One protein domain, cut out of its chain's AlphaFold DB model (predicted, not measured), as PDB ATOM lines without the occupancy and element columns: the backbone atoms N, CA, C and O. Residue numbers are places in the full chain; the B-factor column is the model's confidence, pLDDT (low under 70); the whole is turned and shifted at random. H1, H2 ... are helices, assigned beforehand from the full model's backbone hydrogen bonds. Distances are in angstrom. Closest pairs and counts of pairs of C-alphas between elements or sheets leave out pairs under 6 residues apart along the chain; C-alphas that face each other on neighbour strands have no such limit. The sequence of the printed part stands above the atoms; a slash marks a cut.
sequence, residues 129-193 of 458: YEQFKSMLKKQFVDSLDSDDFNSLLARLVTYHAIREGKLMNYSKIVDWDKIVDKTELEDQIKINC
ATOM      1  N   TYR A 129     -31.225  40.123   2.524       74.81
ATOM      2  CA  TYR A 129     -32.311  40.735   3.280       74.81
ATOM      3  C   TYR A 129     -33.671  40.602   2.584       74.81
ATOM      4  O   TYR A 129     -34.637  40.168   3.208       74.81
ATOM      5  N   GLU A 130     -33.761  40.908   1.291       74.62
ATOM      6  CA  GLU A 130     -35.014  40.780   0.537       74.62
ATOM      7  C   GLU A 130     -35.435  39.321   0.341       74.62
ATOM      8  O   GLU A 130     -36.614  38.992   0.481       74.62
ATOM      9  N   GLN A 131     -34.478  38.418   0.110       75.12
ATOM     10  CA  GLN A 131     -34.737  36.976   0.077       75.12
ATOM     11  C   GLN A 131     -35.285  36.482   1.420       75.12
ATOM     12  O   GLN A 131     -36.267  35.739   1.449       75.12
ATOM     13  N   PHE A 132     -34.703  36.936   2.533       81.06
ATOM     14  CA  PHE A 132     -35.162  36.596   3.876       81.06
ATOM     15  C   PHE A 132     -36.550  37.179   4.176       81.06
ATOM     16  O   PHE A 132     -37.428  36.451   4.639       81.06
ATOM     17  N   LYS A 133     -36.813  38.446   3.830       84.75
ATOM     18  CA  LYS A 133     -38.156  39.045   3.934       84.75
ATOM     19  C   LYS A 133     -39.189  38.292   3.104       84.75
ATOM     20  O   LYS A 133     -40.302  38.065   3.577       84.75
ATOM     21  N   SER A 134     -38.834  37.901   1.882       83.62
ATOM     22  CA  SER A 134     -39.695  37.112   1.000       83.62
ATOM     23  C   SER A 134     -39.992  35.733   1.599       83.62
ATOM     24  O   SER A 134     -41.148  35.313   1.634       83.62
ATOM     25  N   MET A 135     -38.978  35.071   2.169       87.19
ATOM     26  CA  MET A 135     -39.133  33.807   2.892       87.19
ATOM     27  C   MET A 135     -40.067  33.949   4.100       87.19
ATOM     28  O   MET A 135     -41.001  33.162   4.222       87.19
ATOM     29  N   LEU A 136     -39.866  34.957   4.959       88.62
ATOM     30  CA  LEU A 136     -40.728  35.212   6.120       88.62
ATOM     31  C   LEU A 136     -42.172  35.504   5.702       88.62
ATOM     32  O   LEU A 136     -43.110  34.974   6.292       88.62
ATOM     33  N   LYS A 137     -42.357  36.312   4.652       89.44
ATOM     34  CA  LYS A 137     -43.680  36.602   4.091       89.44
ATOM     35  C   LYS A 137     -44.360  35.324   3.608       89.44
ATOM     36  O   LYS A 137     -45.536  35.124   3.896       89.44
ATOM     37  N   LYS A 138     -43.629  34.461   2.899       89.19
ATOM     38  CA  LYS A 138     -44.146  33.176   2.430       89.19
ATOM     39  C   LYS A 138     -44.525  32.269   3.602       89.19
ATOM     40  O   LYS A 138     -45.643  31.780   3.626       89.19
ATOM     41  N   GLN A 139     -43.650  32.121   4.596       88.19
ATOM     42  CA  GLN A 139     -43.936  31.337   5.801       88.19
ATOM     43  C   GLN A 139     -45.184  31.836   6.531       88.19
ATOM     44  O   GLN A 139     -45.991  31.027   6.964       88.19
ATOM     45  N   PHE A 140     -45.351  33.156   6.649       91.25
ATOM     46  CA  PHE A 140     -46.544  33.736   7.255       91.25
ATOM     47  C   PHE A 140     -47.809  33.384   6.463       91.25
ATOM     48  O   PHE A 140     -48.773  32.912   7.054       91.25
ATOM     49  N   VAL A 141     -47.789  33.553   5.136       91.38
ATOM     50  CA  VAL A 141     -48.926  33.209   4.266       91.38
ATOM     51  C   VAL A 141     -49.259  31.719   4.345       91.38
ATOM     52  O   VAL A 141     -50.417  31.380   4.553       91.38
ATOM     53  N   ASP A 142     -48.255  30.848   4.250       89.69
ATOM     54  CA  ASP A 142     -48.429  29.393   4.316       89.69
ATOM     55  C   ASP A 142     -48.975  28.950   5.693       89.69
ATOM     56  O   ASP A 142     -49.686  27.952   5.797       89.69
ATOM     57  N   SER A 143     -48.683  29.710   6.757       91.12
ATOM     58  CA  SER A 143     -49.153  29.421   8.117       91.12
ATOM     59  C   SER A 143     -50.585  29.877   8.416       91.12
ATOM     60  O   SER A 143     -51.145  29.427   9.411       91.12
ATOM     61  N   LEU A 144     -51.198  30.726   7.577       91.44
ATOM     62  CA  LEU A 144     -52.514  31.336   7.857       91.44
ATOM     63  C   LEU A 144     -53.614  30.309   8.144       91.44
ATOM     64  O   LEU A 144     -54.469  30.559   8.990       91.44
ATOM     65  N   ASP A 145     -53.566  29.168   7.461       88.75
ATOM     66  CA  ASP A 145     -54.571  28.111   7.584       88.75
ATOM     67  C   ASP A 145     -54.182  27.010   8.591       88.75
ATOM     68  O   ASP A 145     -54.995  26.129   8.872       88.75
ATOM     69  N   SER A 146     -52.948  27.012   9.114       87.69
ATOM     70  CA  SER A 146     -52.387  25.889   9.888       87.69
ATOM     71  C   SER A 146     -51.931  26.230  11.310       87.69
ATOM     72  O   SER A 146     -52.013  25.361  12.180       87.69
ATOM     73  N   ASP A 147     -51.490  27.463  11.566       88.19
ATOM     74  CA  ASP A 147     -50.949  27.882  12.864       88.19
ATOM     75  C   ASP A 147     -52.018  28.512  13.778       88.19
ATOM     76  O   ASP A 147     -53.018  29.078  13.333       88.19
ATOM     77  N   ASP A 148     -51.785  28.459  15.095       88.88
ATOM     78  CA  ASP A 148     -52.596  29.179  16.076       88.88
ATOM     79  C   ASP A 148     -52.306  30.693  16.072       88.88
ATOM     80  O   ASP A 148     -51.283  31.171  15.574       88.88
ATOM     81  N   PHE A 149     -53.203  31.474  16.682       84.88
ATOM     82  CA  PHE A 149     -53.124  32.936  16.669       84.88
ATOM     83  C   PHE A 149     -51.815  33.493  17.253       84.88
ATOM     84  O   PHE A 149     -51.297  34.476  16.725       84.88
ATOM     85  N   ASN A 150     -51.251  32.882  18.305       85.38
ATOM     86  CA  ASN A 150     -50.007  33.379  18.898       85.38
ATOM     87  C   ASN A 150     -48.822  33.137  17.959       85.38
ATOM     88  O   ASN A 150     -47.997  34.031  17.776       85.38
ATOM     89  N   SER A 151     -48.773  31.973  17.313       85.88
ATOM     90  CA  SER A 151     -47.749  31.634  16.320       85.88
ATOM     91  C   SER A 151     -47.818  32.549  15.089       85.88
ATOM     92  O   SER A 151     -46.797  33.081  14.644       85.88
ATOM     93  N   LEU A 152     -49.025  32.836  14.587       88.50
ATOM     94  CA  LEU A 152     -49.235  33.818  13.515       88.50
ATOM     95  C   LEU A 152     -48.748  35.214  13.915       88.50
ATOM     96  O   LEU A 152     -48.092  35.910  13.134       88.50
ATOM     97  N   LEU A 153     -49.025  35.617  15.153       87.06
ATOM     98  CA  LEU A 153     -48.618  36.911  15.680       87.06
ATOM     99  C   LEU A 153     -47.098  37.014  15.847       87.06
ATOM    100  O   LEU A 153     -46.522  38.044  15.495       87.06
ATOM    101  N   ALA A 154     -46.439  35.935  16.284       86.50
ATOM    102  CA  ALA A 154     -44.982  35.835  16.349       86.50
ATOM    103  C   ALA A 154     -44.343  36.070  14.973       86.50
ATOM    104  O   ALA A 154     -43.418  36.877  14.828       86.50
ATOM    105  N   ARG A 155     -44.873  35.402  13.940       88.75
ATOM    106  CA  ARG A 155     -44.402  35.527  12.553       88.75
ATOM    107  C   ARG A 155     -44.602  36.941  12.011       88.75
ATOM    108  O   ARG A 155     -43.694  37.485  11.383       88.75
ATOM    109  N   LEU A 156     -45.749  37.560  12.293       89.06
ATOM    110  CA  LEU A 156     -46.043  38.932  11.878       89.06
ATOM    111  C   LEU A 156     -45.106  39.948  12.544       89.06
ATOM    112  O   LEU A 156     -44.548  40.808  11.860       89.06
ATOM    113  N   VAL A 157     -44.914  39.841  13.863       87.94
ATOM    114  CA  VAL A 157     -44.002  40.705  14.630       87.94
ATOM    115  C   VAL A 157     -42.573  40.565  14.112       87.94
ATOM    116  O   VAL A 157     -41.908  41.575  13.885       87.94
ATOM    117  N   THR A 158     -42.133  39.333  13.850       87.12
ATOM    118  CA  THR A 158     -40.810  39.042  13.285       87.12
ATOM    119  C   THR A 158     -40.641  39.697  11.916       87.12
ATOM    120  O   THR A 158     -39.702  40.463  11.710       87.12
ATOM    121  N   TYR A 159     -41.582  39.477  10.992       89.50
ATOM    122  CA  TYR A 159     -41.548  40.097   9.665       89.50
ATOM    123  C   TYR A 159     -41.519  41.629   9.741       89.50
ATOM    124  O   TYR A 159     -40.725  42.264   9.047       89.50
ATOM    125  N   HIS A 160     -42.354  42.227  10.593       88.06
ATOM    126  CA  HIS A 160     -42.416  43.676  10.751       88.06
ATOM    127  C   HIS A 160     -41.113  44.245  11.324       88.06
ATOM    128  O   HIS A 160     -40.583  45.212  10.787       88.06
ATOM    129  N   ALA A 161     -40.558  43.635  12.372       86.12
ATOM    130  CA  ALA A 161     -39.307  44.091  12.974       86.12
ATOM    131  C   ALA A 161     -38.129  44.020  11.985       86.12
ATOM    132  O   ALA A 161     -37.336  44.958  11.906       86.12
ATOM    133  N   ILE A 162     -38.064  42.953  11.180       85.00
ATOM    134  CA  ILE A 162     -37.075  42.803  10.105       85.00
ATOM    135  C   ILE A 162     -37.280  43.863   9.023       85.00
ATOM    136  O   ILE A 162     -36.324  44.541   8.669       85.00
ATOM    137  N   ARG A 163     -38.516  44.062   8.542       85.38
ATOM    138  CA  ARG A 163     -38.851  45.061   7.510       85.38
ATOM    139  C   ARG A 163     -38.425  46.478   7.896       85.38
ATOM    140  O   ARG A 163     -37.995  47.244   7.040       85.38
ATOM    141  N   GLU A 164     -38.579  46.819   9.168       84.88
ATOM    142  CA  GLU A 164     -38.280  48.147   9.708       84.88
ATOM    143  C   GLU A 164     -36.819  48.282  10.165       84.88
ATOM    144  O   GLU A 164     -36.389  49.377  10.530       84.88
ATOM    145  N   GLY A 165     -36.065  47.175  10.188       78.69
ATOM    146  CA  GLY A 165     -34.672  47.123  10.636       78.69
ATOM    147  C   GLY A 165     -34.468  47.510  12.104       78.69
ATOM    148  O   GLY A 165     -33.352  47.842  12.501       78.69
ATOM    149  N   LYS A 166     -35.534  47.528  12.913       82.06
ATOM    150  CA  LYS A 166     -35.494  47.950  14.317       82.06
ATOM    151  C   LYS A 166     -36.562  47.250  15.143       82.06
ATOM    152  O   LYS A 166     -37.681  47.009  14.689       82.06
ATOM    153  N   LEU A 167     -36.227  47.014  16.404       79.88
ATOM    154  CA  LEU A 167     -37.169  46.517  17.392       79.88
ATOM    155  C   LEU A 167     -38.143  47.647  17.766       79.88
ATOM    156  O   LEU A 167     -37.749  48.651  18.362       79.88
ATOM    157  N   MET A 168     -39.418  47.512  17.400       76.62
ATOM    158  CA  MET A 168     -40.465  48.396  17.917       76.62
ATOM    159  C   MET A 168     -41.069  47.814  19.191       76.62
ATOM    160  O   MET A 168     -41.118  46.604  19.385       76.62
ATOM    161  N   ASN A 169     -41.559  48.687  20.069       76.06
ATOM    162  CA  ASN A 169     -42.267  48.249  21.262       76.06
ATOM    163  C   ASN A 169     -43.737  47.955  20.919       76.06
ATOM    164  O   ASN A 169     -44.549  48.875  20.811       76.06
ATOM    165  N   TYR A 170     -44.074  46.671  20.786       74.31
ATOM    166  CA  TYR A 170     -45.438  46.217  20.498       74.31
ATOM    167  C   TYR A 170     -46.299  46.013  21.749       74.31
ATOM    168  O   TYR A 170     -47.475  45.699  21.610       74.31
ATOM    169  N   SER A 171     -45.775  46.258  22.958       75.69
ATOM    170  CA  SER A 171     -46.460  45.960  24.233       75.69
ATOM    171  C   SER A 171     -47.798  46.692  24.408       75.69
ATOM    172  O   SER A 171     -48.629  46.288  25.211       75.69
ATOM    173  N   LYS A 172     -48.020  47.785  23.662       70.38
ATOM    174  CA  LYS A 172     -49.303  48.514  23.631       70.38
ATOM    175  C   LYS A 172     -50.373  47.848  22.758       70.38
ATOM    176  O   LYS A 172     -51.533  48.230  22.842       70.38
ATOM    177  N   ILE A 173     -49.974  46.921  21.892       69.31
ATOM    178  CA  ILE A 173     -50.817  46.259  20.891       69.31
ATOM    179  C   ILE A 173     -50.966  44.772  21.247       69.31
ATOM    180  O   ILE A 173     -52.053  44.221  21.109       69.31
ATOM    181  N   VAL A 174     -49.890  44.131  21.721       70.25
ATOM    182  CA  VAL A 174     -49.802  42.684  21.970       70.25
ATOM    183  C   VAL A 174     -48.838  42.386  23.126       70.25
ATOM    184  O   VAL A 174     -47.770  42.995  23.205       70.25
ATOM    185  N   ASP A 175     -49.156  41.394  23.970       72.19
ATOM    186  CA  ASP A 175     -48.237  40.806  24.968       72.19
ATOM    187  C   ASP A 175     -47.181  39.906  24.293       72.19
ATOM    188  O   ASP A 175     -47.198  38.679  24.379       72.19
ATOM    189  N   TRP A 176     -46.294  40.540  23.527       75.44
ATOM    190  CA  TRP A 176     -45.299  39.869  22.689       75.44
ATOM    191  C   TRP A 176     -44.147  39.221  23.477       75.44
ATOM    192  O   TRP A 176     -43.476  38.343  22.938       75.44
ATOM    193  N   ASP A 177     -43.970  39.572  24.754       72.12
ATOM    194  CA  ASP A 177     -42.931  39.025  25.646       72.12
ATOM    195  C   ASP A 177     -43.089  37.517  25.886       72.12
ATOM    196  O   ASP A 177     -42.133  36.839  26.255       72.12
ATOM    197  N   LYS A 178     -44.297  36.985  25.667       73.31
ATOM    198  CA  LYS A 178     -44.607  35.551  25.763       73.31
ATOM    199  C   LYS A 178     -44.594  34.827  24.419       73.31
ATOM    200  O   LYS A 178     -44.787  33.616  24.389       73.31
ATOM    201  N   ILE A 179     -44.444  35.568  23.323       78.00
ATOM    202  CA  ILE A 179     -44.703  35.094  21.960       78.00
ATOM    203  C   ILE A 179     -43.411  35.040  21.140       78.00
ATOM    204  O   ILE A 179     -43.271  34.170  20.284       78.00
ATOM    205  N   VAL A 180     -42.462  35.948  21.393       79.19
ATOM    206  CA  VAL A 180     -41.205  36.041  20.637       79.19
ATOM    207  C   VAL A 180     -40.026  36.233  21.589       79.19
ATOM    208  O   VAL A 180     -40.099  37.039  22.517       79.19
ATOM    209  N   ASP A 181     -38.918  35.536  21.331       81.56
ATOM    210  CA  ASP A 181     -37.643  35.808  21.993       81.56
ATOM    211  C   ASP A 181     -37.043  37.112  21.436       81.56
ATOM    212  O   ASP A 181     -36.712  37.228  20.253       81.56
ATOM    213  N   LYS A 182     -36.926  38.126  22.301       81.81
ATOM    214  CA  LYS A 182     -36.396  39.446  21.927       81.81
ATOM    215  C   LYS A 182     -34.932  39.381  21.514       81.81
ATOM    216  O   LYS A 182     -34.551  40.085  20.586       81.81
ATOM    217  N   THR A 183     -34.133  38.560  22.190       80.81
ATOM    218  CA  THR A 183     -32.704  38.418  21.905       80.81
ATOM    219  C   THR A 183     -32.511  37.746  20.552       80.81
ATOM    220  O   THR A 183     -31.748  38.245  19.728       80.81
ATOM    221  N   GLU A 184     -33.279  36.690  20.270       80.56
ATOM    222  CA  GLU A 184     -33.264  36.049  18.952       80.56
ATOM    223  C   GLU A 184     -33.689  37.025  17.845       80.56
ATOM    224  O   GLU A 184     -33.061  37.088  16.788       80.56
ATOM    225  N   LEU A 185     -34.722  37.837  18.085       80.69
ATOM    226  CA  LEU A 185     -35.194  38.804  17.097       80.69
ATOM    227  C   LEU A 185     -34.178  39.927  16.835       80.69
ATOM    228  O   LEU A 185     -33.986  40.322  15.683       80.69
ATOM    229  N   GLU A 186     -33.507  40.430  17.872       81.00
ATOM    230  CA  GLU A 186     -32.414  41.401  17.738       81.00
ATOM    231  C   GLU A 186     -31.249  40.831  16.917       81.00
ATOM    232  O   GLU A 186     -30.735  41.509  16.018       81.00
ATOM    233  N   ASP A 187     -30.887  39.568  17.152       78.44
ATOM    234  CA  ASP A 187     -29.877  38.869  16.358       78.44
ATOM    235  C   ASP A 187     -30.319  38.714  14.895       78.44
ATOM    236  O   ASP A 187     -29.541  39.001  13.982       78.44
ATOM    237  N   GLN A 188     -31.579  38.349  14.638       77.38
ATOM    238  CA  GLN A 188     -32.118  38.224  13.277       77.38
ATOM    239  C   GLN A 188     -32.126  39.561  12.522       77.38
ATOM    240  O   GLN A 188     -31.815  39.574  11.328       77.38
ATOM    241  N   ILE A 189     -32.438  40.677  13.193       78.81
ATOM    242  CA  ILE A 189     -32.365  42.032  12.612       78.81
ATOM    243  C   ILE A 189     -30.923  42.379  12.247       78.81
ATOM    244  O   ILE A 189     -30.661  42.909  11.168       78.81
ATOM    245  N   LYS A 190     -29.974  42.056  13.129       73.31
ATOM    246  CA  LYS A 190     -28.553  42.320  12.900       73.31
ATOM    247  C   LYS A 190     -27.983  41.472  11.758       73.31
ATOM    248  O   LYS A 190     -27.191  41.975  10.967       73.31
ATOM    249  N   ILE A 191     -28.378  40.200  11.671       69.44
ATOM    250  CA  ILE A 191     -27.903  39.246  10.657       69.44
ATOM    251  C   ILE A 191     -28.518  39.529   9.284       69.44
ATOM    252  O   ILE A 191     -27.833  39.404   8.270       69.44
ATOM    253  N   ASN A 192     -29.801  39.886   9.243       67.94
ATOM    254  CA  ASN A 192     -30.553  40.112   8.013       67.94
ATOM    255  C   ASN A 192     -30.874  41.597   7.869       67.94
ATOM    256  O   ASN A 192     -32.038  41.981   7.780       67.94
ATOM    257  N   CYS A 193     -29.842  42.435   7.869       67.00
ATOM    258  CA  CYS A 193     -30.000  43.850   7.565       67.00
ATOM    259  C   CYS A 193     -29.807  44.089   6.063       67.00
ATOM    260  O   CYS A 193     -29.139  43.321   5.371       67.00
TER     261      CYS A 193
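What this domain is: This is residues 129 to 193 of the 458 residues of an uncharacterized protein of Candidatus Altiarchaeales archaeon HGW-Altiarchaeales-3 (UniProt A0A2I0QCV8). Two long helices, H1 and H2, make a helical hairpin, side by side and running opposite ways, and the shorter helix H3 packs aslant on the later part of H2. H2 is the middle piece, with H1 along one side of it, and a long loop, residues 165 to 181, folds back over the side of H2 that is turned away from H1 before it leads into H3. The printed part has 65 residues with three named helices, in the order H1, H2, H3, and no named strand; the class is all helix. The whole is compact, with a radius of gyration of the C-alphas of 11.4 A, and the C-alphas span 29 by 27 by 16 A along their three main axes.

How they stand to each other: The printed part begins with H1, residues 129 to 143. A tight link of 5 residues joins it to H2, residues 149 to 164. H1 and H2 touch, with 11 pairs of C-alphas within 8 A. Their closest C-alphas are those of Phe 140 and Arg 155, 6.0 A apart. Their lines stand at a shallow tilt of 17 degrees and they run opposite ways, with centres 10.4 A apart; the two are a helical hairpin. After H2 comes a long link of 17 residues, and then H3, residues 182 to 191. H2 touches H3 with residues 158 to 162 alone, through 5 pairs of C-alphas within 8 A. The closest C-alphas of these two helices are those of Ile 162 and Ile 189, 5.4 A apart. The lines of H2 and H3 stand at a steep tilt of 39 degrees and the two run the same way, with centres 12.5 A apart. H1 and H3 are apart, with no C-alpha of the one within 8 A of the other. In the backbones of H1, H2 and H3, every pair of O i and N i+4 is within hydrogen-bond range.

Where its parts are: H1, from Tyr 129 to Ser 143, has 15 residues and measures 20.9 A from first to last C-alpha. It begins at C-alpha 129, printed at (-32.311, 40.735, 3.280). H2, from Phe 149 to Glu 164, is the longest helix by residues, with 16, and measures 22.4 A from first to last C-alpha. Its first C-alpha, that of Phe 149, is at (-53.124, 32.936, 16.669). H3, from Lys 182 to Ile 191, has 10 residues and measures 14.1 A from first to last C-alpha. It ends at C-alpha 191, at (-27.903, 39.246, 10.657).

The domain as a whole: The two C-alphas farthest apart are those of Asp 145 and Lys 190, at 30.1 A. The first and last printed C-alphas, those of Tyr 129 and Cys 193, are 5.8 A apart. The printed part is one domain of a full chain of 458 residues, and it has no cut from residue 129 to residue 193. The link from H2 to H3 is long; it is residues 165 to 181, a stretch with no named element whose C-alphas lie 8 to 16 A from the mean of the C-alphas. The mean pLDDT of the printed part is 81.8. It is 85 for H1, 87 for H2 and 78 for H3. The model's confidence is under 70 at 4 residues, namely residue 173 and residues 191 to 193, of which residue 191 belongs to H3.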